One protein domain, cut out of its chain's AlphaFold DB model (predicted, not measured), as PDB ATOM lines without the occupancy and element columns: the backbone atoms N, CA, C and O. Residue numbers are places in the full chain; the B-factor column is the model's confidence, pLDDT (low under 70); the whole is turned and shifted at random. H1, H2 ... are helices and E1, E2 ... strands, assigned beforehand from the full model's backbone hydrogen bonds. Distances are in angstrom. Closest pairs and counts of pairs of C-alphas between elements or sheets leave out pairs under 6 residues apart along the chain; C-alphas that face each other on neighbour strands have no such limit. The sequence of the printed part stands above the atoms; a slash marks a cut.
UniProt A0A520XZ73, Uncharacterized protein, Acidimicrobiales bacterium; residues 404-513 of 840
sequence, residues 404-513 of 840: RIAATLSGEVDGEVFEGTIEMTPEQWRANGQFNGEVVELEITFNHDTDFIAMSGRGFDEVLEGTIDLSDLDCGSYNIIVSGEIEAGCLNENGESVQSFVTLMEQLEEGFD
ATOM      1  N   ARG A 404     229.295 137.768 186.495       87.56
ATOM      2  CA  ARG A 404     228.937 137.321 187.847       87.56
ATOM      3  C   ARG A 404     229.952 137.772 188.895       87.56
ATOM      4  O   ARG A 404     231.124 137.398 188.815       87.56
ATOM      5  N   ILE A 405     229.462 138.447 189.929       86.56
ATOM      6  CA  ILE A 405     230.143 138.652 191.209       86.56
ATOM      7  C   ILE A 405     229.488 137.705 192.223       86.56
ATOM      8  O   ILE A 405     228.270 137.532 192.236       86.56
ATOM      9  N   ALA A 406     230.289 137.024 193.038       90.56
ATOM     10  CA  ALA A 406     229.824 136.051 194.017       90.56
ATOM     11  C   ALA A 406     230.671 136.110 195.294       90.56
ATOM     12  O   ALA A 406     231.764 135.537 195.362       90.56
ATOM     13  N   ALA A 407     230.132 136.787 196.304       91.56
ATOM     14  CA  ALA A 407     230.710 136.905 197.631       91.56
ATOM     15  C   ALA A 407     230.168 135.831 198.585       91.56
ATOM     16  O   ALA A 407     228.980 135.506 198.581       91.56
ATOM     17  N   THR A 408     231.035 135.306 199.445       93.06
ATOM     18  CA  THR A 408     230.668 134.611 200.689       93.06
ATOM     19  C   THR A 408     231.201 135.443 201.845       93.06
ATOM     20  O   THR A 408     232.355 135.858 201.780       93.06
ATOM     21  N   LEU A 409     230.381 135.699 202.865       92.62
ATOM     22  CA  LEU A 409     230.730 136.519 204.025       92.62
ATOM     23  C   LEU A 409     230.312 135.804 205.316       92.62
ATOM     24  O   LEU A 409     229.205 135.267 205.392       92.62
ATOM     25  N   SER A 410     231.152 135.822 206.346       94.12
ATOM     26  CA  SER A 410     230.796 135.349 207.688       94.12
ATOM     27  C   SER A 410     231.587 136.070 208.777       94.12
ATOM     28  O   SER A 410     232.726 136.466 208.553       94.12
ATOM     29  N   GLY A 411     230.995 136.249 209.957       92.44
ATOM     30  CA  GLY A 411     231.625 137.009 211.036       92.44
ATOM     31  C   GLY A 411     230.802 137.124 212.320       92.44
ATOM     32  O   GLY A 411     229.696 136.586 212.417       92.44
ATOM     33  N   GLU A 412     231.358 137.828 213.304       91.31
ATOM     34  CA  GLU A 412     230.722 138.219 214.569       91.31
ATOM     35  C   GLU A 412     231.147 139.658 214.910       91.31
ATOM     36  O   GLU A 412     232.284 139.882 215.306       91.31
ATOM     37  N   VAL A 413     230.244 140.635 214.766       83.38
ATOM     38  CA  VAL A 413     230.504 142.061 215.070       83.38
ATOM     39  C   VAL A 413     229.576 142.493 216.203       83.38
ATOM     40  O   VAL A 413     228.390 142.181 216.172       83.38
ATOM     41  N   ASP A 414     230.117 143.115 217.256       87.69
ATOM     42  CA  ASP A 414     229.413 143.434 218.518       87.69
ATOM     43  C   ASP A 414     228.667 142.251 219.187       87.69
ATOM     44  O   ASP A 414     227.801 142.416 220.053       87.69
ATOM     45  N   GLY A 415     229.048 141.017 218.836       85.44
ATOM     46  CA  GLY A 415     228.386 139.784 219.272       85.44
ATOM     47  C   GLY A 415     227.182 139.373 218.414       85.44
ATOM     48  O   GLY A 415     226.478 138.427 218.779       85.44
ATOM     49  N   GLU A 416     226.938 140.054 217.292       86.62
ATOM     50  CA  GLU A 416     225.954 139.682 216.278       86.62
ATOM     51  C   GLU A 416     226.612 138.826 215.186       86.62
ATOM     52  O   GLU A 416     227.507 139.268 214.466       86.62
ATOM     53  N   VAL A 417     226.184 137.564 215.078       90.38
ATOM     54  CA  VAL A 417     226.815 136.562 214.199       90.38
ATOM     55  C   VAL A 417     226.120 136.514 212.843       90.38
ATOM     56  O   VAL A 417     224.907 136.296 212.786       90.38
ATOM     57  N   PHE A 418     226.883 136.601 211.754       90.81
ATOM     58  CA  PHE A 418     226.373 136.484 210.388       90.81
ATOM     59  C   PHE A 418     227.105 135.419 209.555       90.81
ATOM     60  O   PHE A 418     228.290 135.149 209.735       90.81
ATOM     61  N   GLU A 419     226.379 134.801 208.623       94.56
ATOM     62  CA  GLU A 419     226.913 133.898 207.591       94.56
ATOM     63  C   GLU A 419     226.014 133.998 206.357       94.56
ATOM     64  O   GLU A 419     224.809 133.761 206.456       94.56
ATOM     65  N   GLY A 420     226.561 134.318 205.187       93.50
ATOM     66  CA  GLY A 420     225.768 134.453 203.971       93.50
ATOM     67  C   GLY A 420     226.565 134.493 202.674       93.50
ATOM     68  O   GLY A 420     227.794 134.489 202.646       93.50
ATOM     69  N   THR A 421     225.824 134.520 201.574       94.50
ATOM     70  CA  THR A 421     226.332 134.623 200.208       94.50
ATOM     71  C   THR A 421     225.575 135.706 199.453       94.50
ATOM     72  O   THR A 421     224.341 135.734 199.511       94.50
ATOM     73  N   ILE A 422     226.300 136.529 198.700       89.88
ATOM     74  CA  ILE A 422     225.755 137.499 197.746       89.88
ATOM     75  C   ILE A 422     226.171 137.043 196.344       89.88
ATOM     76  O   ILE A 422     227.340 136.761 196.104       89.88
ATOM     77  N   GLU A 423     225.226 136.946 195.416       92.19
ATOM     78  CA  GLU A 423     225.461 136.638 194.004       92.19
ATOM     79  C   GLU A 423     224.792 137.712 193.149       92.19
ATOM     80  O   GLU A 423     223.581 137.890 193.230       92.19
ATOM     81  N   MET A 424     225.573 138.416 192.335       86.81
ATOM     82  CA  MET A 424     225.121 139.498 191.462       86.81
ATOM     83  C   MET A 424     225.476 139.158 190.016       86.81
ATOM     84  O   MET A 424     226.621 138.824 189.710       86.81
ATOM     85  N   THR A 425     224.497 139.261 189.128       88.62
ATOM     86  CA  THR A 425     224.658 139.318 187.671       88.62
ATOM     87  C   THR A 425     223.870 140.527 187.144       88.62
ATOM     88  O   THR A 425     222.980 140.997 187.858       88.62
ATOM     89  N   PRO A 426     224.126 141.008 185.913       80.69
ATOM     90  CA  PRO A 426     223.380 142.127 185.315       80.69
ATOM     91  C   PRO A 426     221.844 141.971 185.381       80.69
ATOM     92  O   PRO A 426     221.122 142.879 185.775       80.69
ATOM     93  N   GLU A 427     221.325 140.769 185.101       85.69
ATOM     94  CA  GLU A 427     219.877 140.493 185.149       85.69
ATOM     95  C   GLU A 427     219.322 140.296 186.579       85.69
ATOM     96  O   GLU A 427     218.113 140.419 186.796       85.69
ATOM     97  N   GLN A 428     220.146 139.902 187.562       89.25
ATOM     98  CA  GLN A 428     219.643 139.381 188.839       89.25
ATOM     99  C   GLN A 428     220.666 139.400 189.985       89.25
ATOM    100  O   GLN A 428     221.758 138.841 189.880       89.25
ATOM    101  N   TRP A 429     220.257 139.917 191.146       90.31
ATOM    102  CA  TRP A 429     221.003 139.817 192.404       90.31
ATOM    103  C   TRP A 429     220.285 138.916 193.417       90.31
ATOM    104  O   TRP A 429     219.056 138.842 193.471       90.31
ATOM    105  N   ARG A 430     221.061 138.240 194.266       91.44
ATOM    106  CA  ARG A 430     220.592 137.398 195.370       91.44
ATOM    107  C   ARG A 430     221.474 137.568 196.600       91.44
ATOM    108  O   ARG A 430     222.665 137.294 196.521       91.44
ATOM    109  N   ALA A 431     220.884 137.861 197.753       91.44
ATOM    110  CA  ALA A 431     221.520 137.687 199.058       91.44
ATOM    111  C   ALA A 431     220.813 136.557 199.820       91.44
ATOM    112  O   ALA A 431     219.586 136.502 199.865       91.44
ATOM    113  N   ASN A 432     221.567 135.614 200.381       93.00
ATOM    114  CA  ASN A 432     221.033 134.491 201.163       93.00
ATOM    115  C   ASN A 432     221.946 134.252 202.364       93.00
ATOM    116  O   ASN A 432     223.136 134.013 202.174       93.00
ATOM    117  N   GLY A 433     221.417 134.266 203.584       91.31
ATOM    118  CA  GLY A 433     222.232 134.086 204.781       91.31
ATOM    119  C   GLY A 433     221.439 133.921 206.071       91.31
ATOM    120  O   GLY A 433     220.228 133.688 206.076       91.31
ATOM    121  N   GLN A 434     222.157 134.023 207.182       90.00
ATOM    122  CA  GLN A 434     221.632 134.062 208.536       90.00
ATOM    123  C   GLN A 434     222.243 135.240 209.295       90.00
ATOM    124  O   GLN A 434     223.445 135.474 209.191       90.00
ATOM    125  N   PHE A 435     221.428 135.913 210.104       87.25
ATOM    126  CA  PHE A 435     221.838 136.942 211.057       87.25
ATOM    127  C   PHE A 435     221.314 136.548 212.442       87.25
ATOM    128  O   PHE A 435     220.119 136.305 212.610       87.25
ATOM    129  N   ASN A 436     222.200 136.355 213.419       87.00
ATOM    130  CA  ASN A 436     221.894 135.796 214.746       87.00
ATOM    131  C   ASN A 436     221.078 134.477 214.737       87.00
ATOM    132  O   ASN A 436     220.403 134.120 215.708       87.00
ATOM    133  N   GLY A 437     221.170 133.710 213.644       81.50
ATOM    134  CA  GLY A 437     220.429 132.462 213.423       81.50
ATOM    135  C   GLY A 437     219.015 132.631 212.847       81.50
ATOM    136  O   GLY A 437     218.310 131.633 212.682       81.50
ATOM    137  N   GLU A 438     218.597 133.855 212.525       87.75
ATOM    138  CA  GLU A 438     217.422 134.139 211.700       87.75
ATOM    139  C   GLU A 438     217.811 134.172 210.216       87.75
ATOM    140  O   GLU A 438     218.848 134.719 209.861       87.75
ATOM    141  N   VAL A 439     217.009 133.550 209.346       89.25
ATOM    142  CA  VAL A 439     217.310 133.434 207.909       89.25
ATOM    143  C   VAL A 439     216.877 134.700 207.176       89.25
ATOM    144  O   VAL A 439     215.697 135.046 207.212       89.25
ATOM    145  N   VAL A 440     217.815 135.314 206.456       89.31
ATOM    146  CA  VAL A 440     217.579 136.456 205.568       89.31
ATOM    147  C   VAL A 440     217.793 136.009 204.122       89.31
ATOM    148  O   VAL A 440     218.831 135.441 203.781       89.31
ATOM    149  N   GLU A 441     216.807 136.246 203.265       92.06
ATOM    150  CA  GLU A 441     216.868 135.974 201.826       92.06
ATOM    151  C   GLU A 441     216.299 137.172 201.061       92.06
ATOM    152  O   GLU A 441     215.243 137.688 201.422       92.06
ATOM    153  N   LEU A 442     216.973 137.585 199.990       90.62
ATOM    154  CA  LEU A 442     216.574 138.660 199.086       90.62
ATOM    155  C   LEU A 442     216.939 138.261 197.651       90.62
ATOM    156  O   LEU A 442     218.056 137.820 197.390       90.62
ATOM    157  N   GLU A 443     216.007 138.421 196.718       92.31
ATOM    158  CA  GLU A 443     216.199 138.266 195.277       92.31
ATOM    159  C   GLU A 443     215.657 139.518 194.581       92.31
ATOM    160  O   GLU A 443     214.472 139.837 194.709       92.31
ATOM    161  N   ILE A 444     216.530 140.213 193.852       88.12
ATOM    162  CA  ILE A 444     216.211 141.369 193.010       88.12
ATOM    163  C   ILE A 444     216.454 140.950 191.560       88.12
ATOM    164  O   ILE A 444     217.437 140.280 191.257       88.12
ATOM    165  N   THR A 445     215.538 141.292 190.660       88.25
ATOM    166  CA  THR A 445     215.631 140.972 189.230       88.25
ATOM    167  C   THR A 445     215.345 142.223 188.422       88.25
ATOM    168  O   THR A 445     214.306 142.857 188.626       88.25
ATOM    169  N   PHE A 446     216.249 142.545 187.507       83.75
ATOM    170  CA  PHE A 446     216.203 143.725 186.652       83.75
ATOM    171  C   PHE A 446     215.702 143.311 185.267       83.75
ATOM    172  O   PHE A 446     216.055 142.246 184.759       83.75
ATOM    173  N   ASN A 447     214.831 144.118 184.662       80.44
ATOM    174  CA  ASN A 447     214.323 143.870 183.317       80.44
ATOM    175  C   ASN A 447     214.450 145.123 182.450       80.44
ATOM    176  O   ASN A 447     213.485 145.868 182.270       80.44
ATOM    177  N   HIS A 448     215.645 145.295 181.886       70.81
ATOM    178  CA  HIS A 448     216.060 146.395 181.004       70.81
ATOM    179  C   HIS A 448     215.227 146.524 179.715       70.81
ATOM    180  O   HIS A 448     215.200 147.571 179.088       70.81
ATOM    181  N   ASP A 449     214.484 145.480 179.327       73.62
ATOM    182  CA  ASP A 449     213.491 145.533 178.237       73.62
ATOM    183  C   ASP A 449     212.244 146.385 178.608       73.62
ATOM    184  O   ASP A 449     211.378 146.617 177.755       73.62
ATOM    185  N   THR A 450     212.078 146.758 179.888       70.50
ATOM    186  CA  THR A 450     210.882 147.434 180.433       70.50
ATOM    187  C   THR A 450     211.146 148.375 181.622       70.50
ATOM    188  O   THR A 450     210.188 148.689 182.324       70.50
ATOM    189  N   ASP A 451     212.397 148.735 181.915       75.88
ATOM    190  CA  ASP A 451     212.790 149.619 183.032       75.88
ATOM    191  C   ASP A 451     212.197 149.192 184.395       75.88
ATOM    192  O   ASP A 451     211.739 150.005 185.198       75.88
ATOM    193  N   PHE A 452     212.119 147.878 184.637       80.25
ATOM    194  CA  PHE A 452     211.302 147.316 185.718       80.25
ATOM    195  C   PHE A 452     212.114 146.417 186.644       80.25
ATOM    196  O   PHE A 452     212.785 145.487 186.192       80.25
ATOM    197  N   ILE A 453     211.980 146.644 187.948       83.94
ATOM    198  CA  ILE A 453     212.659 145.876 188.991       83.94
ATOM    199  C   ILE A 453     211.624 145.080 189.775       83.94
ATOM    200  O   ILE A 453     210.630 145.627 190.254       83.94
ATOM    201  N   ALA A 454     211.868 143.784 189.942       85.94
ATOM    202  CA  ALA A 454     211.107 142.922 190.837       85.94
ATOM    203  C   ALA A 454     211.983 142.509 192.024       85.94
ATOM    204  O   ALA A 454     213.068 141.965 191.831       85.94
ATOM    205  N   MET A 455     211.494 142.727 193.244       88.50
ATOM    206  CA  MET A 455     212.161 142.343 194.488       88.50
ATOM    207  C   MET A 455     211.297 141.366 195.287       88.50
ATOM    208  O   MET A 455     210.073 141.495 195.359       88.50
ATOM    209  N   SER A 456     211.924 140.379 195.915       90.44
ATOM    210  CA  SER A 456     211.255 139.477 196.854       90.44
ATOM    211  C   SER A 456     212.225 138.993 197.922       90.44
ATOM    212  O   SER A 456     213.405 138.811 197.642       90.44
ATOM    213  N   GLY A 457     211.750 138.781 199.145       89.00
ATOM    214  CA  GLY A 457     212.618 138.412 200.254       89.00
ATOM    215  C   GLY A 457     211.885 138.055 201.540       89.00
ATOM    216  O   GLY A 457     210.655 138.037 201.608       89.00
ATOM    217  N   ARG A 458     212.662 137.730 202.571       88.56
ATOM    218  CA  ARG A 458     212.200 137.410 203.926       88.56
ATOM    219  C   ARG A 458     213.329 137.564 204.939       88.56
ATOM    220  O   ARG A 458     214.483 137.309 204.609       88.56
ATOM    221  N   GLY A 459     212.973 137.906 206.169       84.75
ATOM    222  CA  GLY A 459     213.885 138.072 207.301       84.75
ATOM    223  C   GLY A 459     213.177 138.801 208.442       84.75
ATOM    224  O   GLY A 459     212.181 139.473 208.195       84.75
ATOM    225  N   PHE A 460     213.660 138.655 209.676       80.81
ATOM    226  CA  PHE A 460     213.122 139.346 210.862       80.81
ATOM    227  C   PHE A 460     211.605 139.133 211.088       80.81
ATOM    228  O   PHE A 460     210.858 140.062 211.379       80.81
ATOM    229  N   ASP A 461     211.149 137.882 210.935       80.06
ATOM    230  CA  ASP A 461     209.742 137.428 210.861       80.06
ATOM    231  C   ASP A 461     208.882 138.069 209.728       80.06
ATOM    232  O   ASP A 461     207.691 137.759 209.606       80.06
ATOM    233  N   GLU A 462     209.467 138.898 208.851       83.50
ATOM    234  CA  GLU A 462     208.795 139.591 207.741       83.50
ATOM    235  C   GLU A 462     208.976 138.911 206.369       83.50
ATOM    236  O   GLU A 462     209.841 138.055 206.151       83.50
ATOM    237  N   VAL A 463     208.119 139.300 205.416       85.12
ATOM    238  CA  VAL A 463     208.167 138.878 204.004       85.12
ATOM    239  C   VAL A 463     208.004 140.101 203.110       85.12
ATOM    240  O   VAL A 463     207.045 140.854 203.279       85.12
ATOM    241  N   LEU A 464     208.907 140.243 202.143       85.69
ATOM    242  CA  LEU A 464     208.950 141.304 201.142       85.69
ATOM    243  C   LEU A 464     208.521 140.736 199.778       85.69
ATOM    244  O   LEU A 464     209.110 139.769 199.299       85.69
ATOM    245  N   GLU A 465     207.536 141.341 199.121       88.12
ATOM    246  CA  GLU A 465     207.261 141.151 197.686       88.12
ATOM    247  C   GLU A 465     206.975 142.528 197.078       88.12
ATOM    248  O   GLU A 465     206.033 143.193 197.499       88.12
ATOM    249  N   GLY A 466     207.761 142.991 196.105       86.25
ATOM    250  CA  GLY A 466     207.631 144.355 195.590       86.25
ATOM    251  C   GLY A 466     208.124 144.548 194.162       86.25
ATOM    252  O   GLY A 466     208.808 143.698 193.591       86.25
ATOM    253  N   THR A 467     207.755 145.683 193.579       85.06
ATOM    254  CA  THR A 467     208.167 146.091 192.232       85.06
ATOM    255  C   THR A 467     208.389 147.595 192.142       85.06
ATOM    256  O   THR A 467     207.608 148.348 192.727       85.06
ATOM    257  N   ILE A 468     209.373 148.015 191.348       83.06
ATOM    258  CA  ILE A 468     209.634 149.416 190.986       83.06
ATOM    259  C   ILE A 468     209.551 149.539 189.459       83.06
ATOM    260  O   ILE A 468     210.100 148.703 188.742       83.06
ATOM    261  N   ASP A 469     208.845 150.560 188.980       82.44
ATOM    262  CA  ASP A 469     208.710 150.920 187.566       82.44
ATOM    263  C   ASP A 469     209.473 152.233 187.324       82.44
ATOM    264  O   ASP A 469     209.021 153.303 187.737       82.44
ATOM    265  N   LEU A 470     210.661 152.132 186.719       75.56
ATOM    266  CA  LEU A 470     211.580 153.245 186.457       75.56
ATOM    267  C   LEU A 470     211.302 153.936 185.109       75.56
ATOM    268  O   LEU A 470     211.940 154.939 184.803       75.56
ATOM    269  N   SER A 471     210.317 153.465 184.328       75.56
ATOM    270  CA  SER A 471     209.969 154.037 183.011       75.56
ATOM    271  C   SER A 471     209.372 155.458 183.069       75.56
ATOM    272  O   SER A 471     209.108 156.079 182.036       75.56
ATOM    273  N   ASP A 472     209.164 155.983 184.281       74.00
ATOM    274  CA  ASP A 472     208.748 157.351 184.580       74.00
ATOM    275  C   ASP A 472     209.790 158.005 185.506       74.00
ATOM    276  O   ASP A 472     209.679 157.925 186.731       74.00
ATOM    277  N   LEU A 473     210.823 158.628 184.923       66.25
ATOM    278  CA  LEU A 473     211.934 159.261 185.657       66.25
ATOM    279  C   LEU A 473     211.471 160.375 186.620       66.25
ATOM    280  O   LEU A 473     212.126 160.627 187.632       66.25
ATOM    281  N   ASP A 474     210.306 160.987 186.364       66.06
ATOM    282  CA  ASP A 474     209.686 161.969 187.264       66.06
ATOM    283  C   ASP A 474     209.181 161.328 188.576       66.06
ATOM    284  O   ASP A 474     208.900 162.065 189.528       66.06
ATOM    285  N   CYS A 475     209.059 159.992 188.681       71.88
ATOM    286  CA  CYS A 475     208.438 159.357 189.853       71.88
ATOM    287  C   CYS A 475     208.939 157.964 190.291       71.88
ATOM    288  O   CYS A 475     208.843 157.658 191.480       71.88
ATOM    289  N   GLY A 476     209.441 157.106 189.395       72.06
ATOM    290  CA  GLY A 476     209.992 155.781 189.736       72.06
ATOM    291  C   GLY A 476     209.035 154.927 190.567       72.06
ATOM    292  O   GLY A 476     209.355 154.534 191.689       72.06
ATOM    293  N   SER A 477     207.800 154.752 190.088       79.25
ATOM    294  CA  SER A 477     206.695 154.353 190.961       79.25
ATOM    295  C   SER A 477     206.903 152.959 191.561       79.25
ATOM    296  O   SER A 477     207.063 151.971 190.839       79.25
ATOM    297  N   TYR A 478     206.868 152.873 192.892       82.62
ATOM    298  CA  TYR A 478     207.073 151.624 193.619       82.62
ATOM    299  C   TYR A 478     205.771 151.083 194.211       82.62
ATOM    300  O   TYR A 478     204.825 151.814 194.518       82.62
ATOM    301  N   ASN A 479     205.724 149.765 194.381       84.88
ATOM    302  CA  ASN A 479     204.634 149.036 195.017       84.88
ATOM    303  C   ASN A 479     205.237 147.840 195.753       84.88
ATOM    304  O   ASN A 479     205.625 146.852 195.128       84.88
ATOM    305  N   ILE A 480     205.372 147.968 197.069       81.69
ATOM    306  CA  ILE A 480     206.085 147.042 197.945       81.69
ATOM    307  C   ILE A 480     205.103 146.501 198.985       81.69
ATOM    308  O   ILE A 480     204.305 147.231 199.573       81.69
ATOM    309  N   ILE A 481     205.140 145.191 199.201       82.06
ATOM    310  CA  ILE A 481     204.302 144.487 200.164       82.06
ATOM    311  C   ILE A 481     205.203 143.957 201.274       82.06
ATOM    312  O   ILE A 481     205.955 143.007 201.056       82.06
ATOM    313  N   VAL A 482     205.091 144.544 202.466       81.12
ATOM    314  CA  VAL A 482     205.795 144.100 203.678       81.12
ATOM    315  C   VAL A 482     204.792 143.391 204.580       81.12
ATOM    316  O   VAL A 482     203.800 143.970 205.024       81.12
ATOM    317  N   SER A 483     204.992 142.091 204.803       81.75
ATOM    318  CA  SER A 483     204.162 141.242 205.679       81.75
ATOM    319  C   SER A 483     202.647 141.241 205.369       81.75
ATOM    320  O   SER A 483     201.829 140.771 206.168       81.75
ATOM    321  N   GLY A 484     202.256 141.705 204.178       74.88
ATOM    322  CA  GLY A 484     200.869 141.819 203.715       74.88
ATOM    323  C   GLY A 484     200.226 143.202 203.885       74.88
ATOM    324  O   GLY A 484     199.065 143.360 203.495       74.88
ATOM    325  N   GLU A 485     200.943 144.191 204.423       80.81
ATOM    326  CA  GLU A 485     200.602 145.607 204.254       80.81
ATOM    327  C   GLU A 485     201.225 146.111 202.939       80.81
ATOM    328  O   GLU A 485     202.259 145.605 202.512       80.81
ATOM    329  N   ILE A 486     200.540 147.021 202.235       83.94
ATOM    330  CA  ILE A 486     200.956 147.510 200.909       83.94
ATOM    331  C   ILE A 486     201.375 148.966 201.051       83.94
ATOM    332  O   ILE A 486     200.539 149.807 201.395       83.94
ATOM    333  N   GLU A 487     202.625 149.246 200.714       80.94
ATOM    334  CA  GLU A 487     203.169 150.586 200.562       80.94
ATOM    335  C   GLU A 487     203.413 150.857 199.074       80.94
ATOM    336  O   GLU A 487     203.894 149.999 198.335       80.94
ATOM    337  N   ALA A 488     202.994 152.022 198.593       82.50
ATOM    338  CA  ALA A 488     203.139 152.387 197.191       82.50
ATOM    339  C   ALA A 488     203.244 153.902 197.068       82.50
ATOM    340  O   ALA A 488     202.423 154.624 197.642       82.50
ATOM    341  N   GLY A 489     204.232 154.360 196.310       80.50
ATOM    342  CA  GLY A 489     204.625 155.759 196.267       80.50
ATOM    343  C   GLY A 489     205.536 156.080 195.089       80.50
ATOM    344  O   GLY A 489     205.529 155.394 194.065       80.50
ATOM    345  N   CYS A 490     206.284 157.159 195.258       76.81
ATOM    346  CA  CYS A 490     207.085 157.837 194.251       76.81
ATOM    347  C   CYS A 490     208.478 158.033 194.870       76.81
ATOM    348  O   CYS A 490     208.553 158.603 195.958       76.81
ATOM    349  N   LEU A 491     209.558 157.531 194.263       66.62
ATOM    350  CA  LEU A 491     210.899 157.598 194.877       66.62
ATOM    351  C   LEU A 491     211.334 159.061 195.086       66.62
ATOM    352  O   LEU A 491     211.668 159.463 196.202       66.62
ATOM    353  N   ASN A 492     211.123 159.889 194.058       64.69
ATOM    354  CA  ASN A 492     211.400 161.329 194.069       64.69
ATOM    355  C   ASN A 492     210.617 162.138 195.138       64.69
ATOM    356  O   ASN A 492     210.931 163.309 195.346       64.69
ATOM    357  N   GLU A 493     209.599 161.585 195.822       55.09
ATOM    358  CA  GLU A 493     208.901 162.304 196.911       55.09
ATOM    359  C   GLU A 493     209.712 162.365 198.222       55.09
ATOM    360  O   GLU A 493     209.398 163.196 199.076       55.09
ATOM    361  N   ASN A 494     210.756 161.537 198.378       49.53
ATOM    362  CA  ASN A 494     211.579 161.464 199.595       49.53
ATOM    363  C   ASN A 494     212.946 162.174 199.492       49.53
ATOM    364  O   ASN A 494     213.622 162.307 200.508       49.53
ATOM    365  N   GLY A 495     213.345 162.640 198.304       47.22
ATOM    366  CA  GLY A 495     214.636 163.303 198.049       47.22
ATOM    367  C   GLY A 495     215.660 162.438 197.307       47.22
ATOM    368  O   GLY A 495     216.528 162.982 196.630       47.22
ATOM    369  N   GLU A 496     215.518 161.113 197.344       49.16
ATOM    370  CA  GLU A 496     216.267 160.194 196.478       49.16
ATOM    371  C   GLU A 496     215.791 160.346 195.029       49.16
ATOM    372  O   GLU A 496     214.594 160.233 194.752       49.16
ATOM    373  N   SER A 497     216.710 160.592 194.090       58.41
ATOM    374  CA  SER A 497     216.341 160.718 192.680       58.41
ATOM    375  C   SER A 497     216.330 159.359 191.974       58.41
ATOM    376  O   SER A 497     217.231 158.532 192.144       58.41
ATOM    377  N   VAL A 498     215.335 159.139 191.113       58.75
ATOM    378  CA  VAL A 498     215.308 157.990 190.190       58.75
ATOM    379  C   VAL A 498     216.562 157.969 189.313       58.75
ATOM    380  O   VAL A 498     217.113 156.899 189.074       58.75
ATOM    381  N   GLN A 499     217.049 159.150 188.916       58.38
ATOM    382  CA  GLN A 499     218.293 159.328 188.170       58.38
ATOM    383  C   GLN A 499     219.480 158.674 188.897       58.38
ATOM    384  O   GLN A 499     220.121 157.794 188.337       58.38
ATOM    385  N   SER A 500     219.715 159.013 190.171       54.03
ATOM    386  CA  SER A 500     220.814 158.444 190.970       54.03
ATOM    387  C   SER A 500     220.691 156.932 191.183       54.03
ATOM    388  O   SER A 500     221.708 156.249 191.253       54.03
ATOM    389  N   PHE A 501     219.470 156.384 191.237       53.50
ATOM    390  CA  PHE A 501     219.287 154.930 191.296       53.50
ATOM    391  C   PHE A 501     219.641 154.251 189.959       53.50
ATOM    392  O   PHE A 501     220.268 153.193 189.955       53.50
ATOM    393  N   VAL A 502     219.261 154.854 188.827       61.88
ATOM    394  CA  VAL A 502     219.629 154.363 187.488       61.88
ATOM    395  C   VAL A 502     221.145 154.443 187.289       61.88
ATOM    396  O   VAL A 502     221.752 153.430 186.961       61.88
ATOM    397  N   THR A 503     221.777 155.570 187.624       58.28
ATOM    398  CA  THR A 503     223.236 155.738 187.529       58.28
ATOM    399  C   THR A 503     224.006 154.763 188.425       58.28
ATOM    400  O   THR A 503     225.021 154.225 187.996       58.28
ATOM    401  N   LEU A 504     223.512 154.449 189.630       54.00
ATOM    402  CA  LEU A 504     224.105 153.402 190.474       54.00
ATOM    403  C   LEU A 504     224.031 152.014 189.812       54.00
ATOM    404  O   LEU A 504     224.968 151.223 189.924       54.00
ATOM    405  N   MET A 505     222.934 151.705 189.116       59.03
ATOM    406  CA  MET A 505     222.811 150.460 188.352       59.03
ATOM    407  C   MET A 505     223.750 150.434 187.142       59.03
ATOM    408  O   MET A 505     224.389 149.411 186.912       59.03
ATOM    409  N   GLU A 506     223.878 151.544 186.413       62.19
ATOM    410  CA  GLU A 506     224.781 151.688 185.263       62.19
ATOM    411  C   GLU A 506     226.252 151.538 185.684       62.19
ATOM    412  O   GLU A 506     226.964 150.717 185.112       62.19
ATOM    413  N   GLN A 507     226.684 152.210 186.757       56.03
ATOM    414  CA  GLN A 507     228.025 152.057 187.344       56.03
ATOM    415  C   GLN A 507     228.315 150.612 187.784       56.03
ATOM    416  O   GLN A 507     229.441 150.124 187.657       56.03
ATOM    417  N   LEU A 508     227.305 149.898 188.290       56.00
ATOM    418  CA  LEU A 508     227.441 148.484 188.640       56.00
ATOM    419  C   LEU A 508     227.480 147.569 187.407       56.00
ATOM    420  O   LEU A 508     228.095 146.507 187.497       56.00
ATOM    421  N   GLU A 509     226.894 147.960 186.269       59.16
ATOM    422  CA  GLU A 509     227.075 147.270 184.983       59.16
ATOM    423  C   GLU A 509     228.450 147.548 184.355       59.16
ATOM    424  O   GLU A 509     229.113 146.598 183.938       59.16
ATOM    425  N   GLU A 510     228.955 148.786 184.400       59.66
ATOM    426  CA  GLU A 510     230.347 149.114 184.039       59.66
ATOM    427  C   GLU A 510     231.353 148.326 184.903       59.66
ATOM    428  O   GLU A 510     232.352 147.803 184.402       59.66
ATOM    429  N   GLY A 511     231.035 148.122 186.188       53.19
ATOM    430  CA  GLY A 511     231.778 147.248 187.101       53.19
ATOM    431  C   GLY A 511     231.864 145.773 186.668       53.19
ATOM    432  O   GLY A 511     232.743 145.054 187.150       53.19
ATOM    433  N   PHE A 512     231.013 145.309 185.741       51.50
ATOM    434  CA  PHE A 512     231.149 143.992 185.111       51.50
ATOM    435  C   PHE A 512     232.022 144.000 183.846       51.50
ATOM    436  O   PHE A 512     232.582 142.951 183.545       51.50
ATOM    437  N   ASP A 513     232.205 145.098 183.108       58.97
ATOM    438  CA  ASP A 513     233.014 145.058 181.869       58.97
ATOM    439  C   ASP A 513     234.525 144.876 182.140       58.97
ATOM    440  O   ASP A 513     235.254 144.308 181.319       58.97
TER     441      ASP A 513
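This is residues 404 to 513 of the 840 residues of an uncharacterized protein of Acidimicrobiales bacterium (UniProt A0A520XZ73). One wide, twisted sheet of eight strands, E1 to E8, makes the body, the chain folding back and forth from one edge to the other; after E8 the single helix H1 grazes the sheet, near E2. The printed part has 110 residues, with eight named strands followed by one named helix; the class is mostly strand. The sheet's order is E1 E2 E3 E4 E5 E6 E7 E8, all antiparallel. The whole is only just compact, close to loose, with a radius of gyration of the C-alphas of 15.5 A, and spans 43 by 39 by 24 A.

Start at edge strand E1, residues 405 to 413, which forms a hairpin with E2, residues 416 to 425; look for N 407 and O 422, 2.8 A apart, within hydrogen-bond range. Go on through E3, residues 428 to 435, E4, 438 to 447, E5, 452 to 459, E6, 462 to 469, E7, 477 to 482, and edge strand E8, 485 to 489: with E1 and E2 they make a meander, each strand the antiparallel neighbour of the one before. In the hairpin of E4 and E5, at 175 degrees, N 443 and O 456 are 2.8 A apart. E1 and E8 are apart. H1, residues 498 to 513, is on the sheet but only grazes it, with 9 pairs of C-alphas within 10 A. In H1, 10 of 12 O i to N i+4 pairs are within hydrogen-bond range.

Find C-alpha 405 at (230.143, 138.652, 191.209); from there E1 runs 24.1 A. E2 measures 28.6 A and E4 30.2 A. H1 runs 23.5 A, from C-alpha 498 to C-alpha 513 at (233.014, 145.058, 181.869).

The two C-alphas farthest apart, of Gly 415 and Asp 449, are 44.0 A apart. The printed part has no cut and no long link. Mean pLDDT of the printed part is 79.0; residues 473 to 474 and 491 to 513 are under 70.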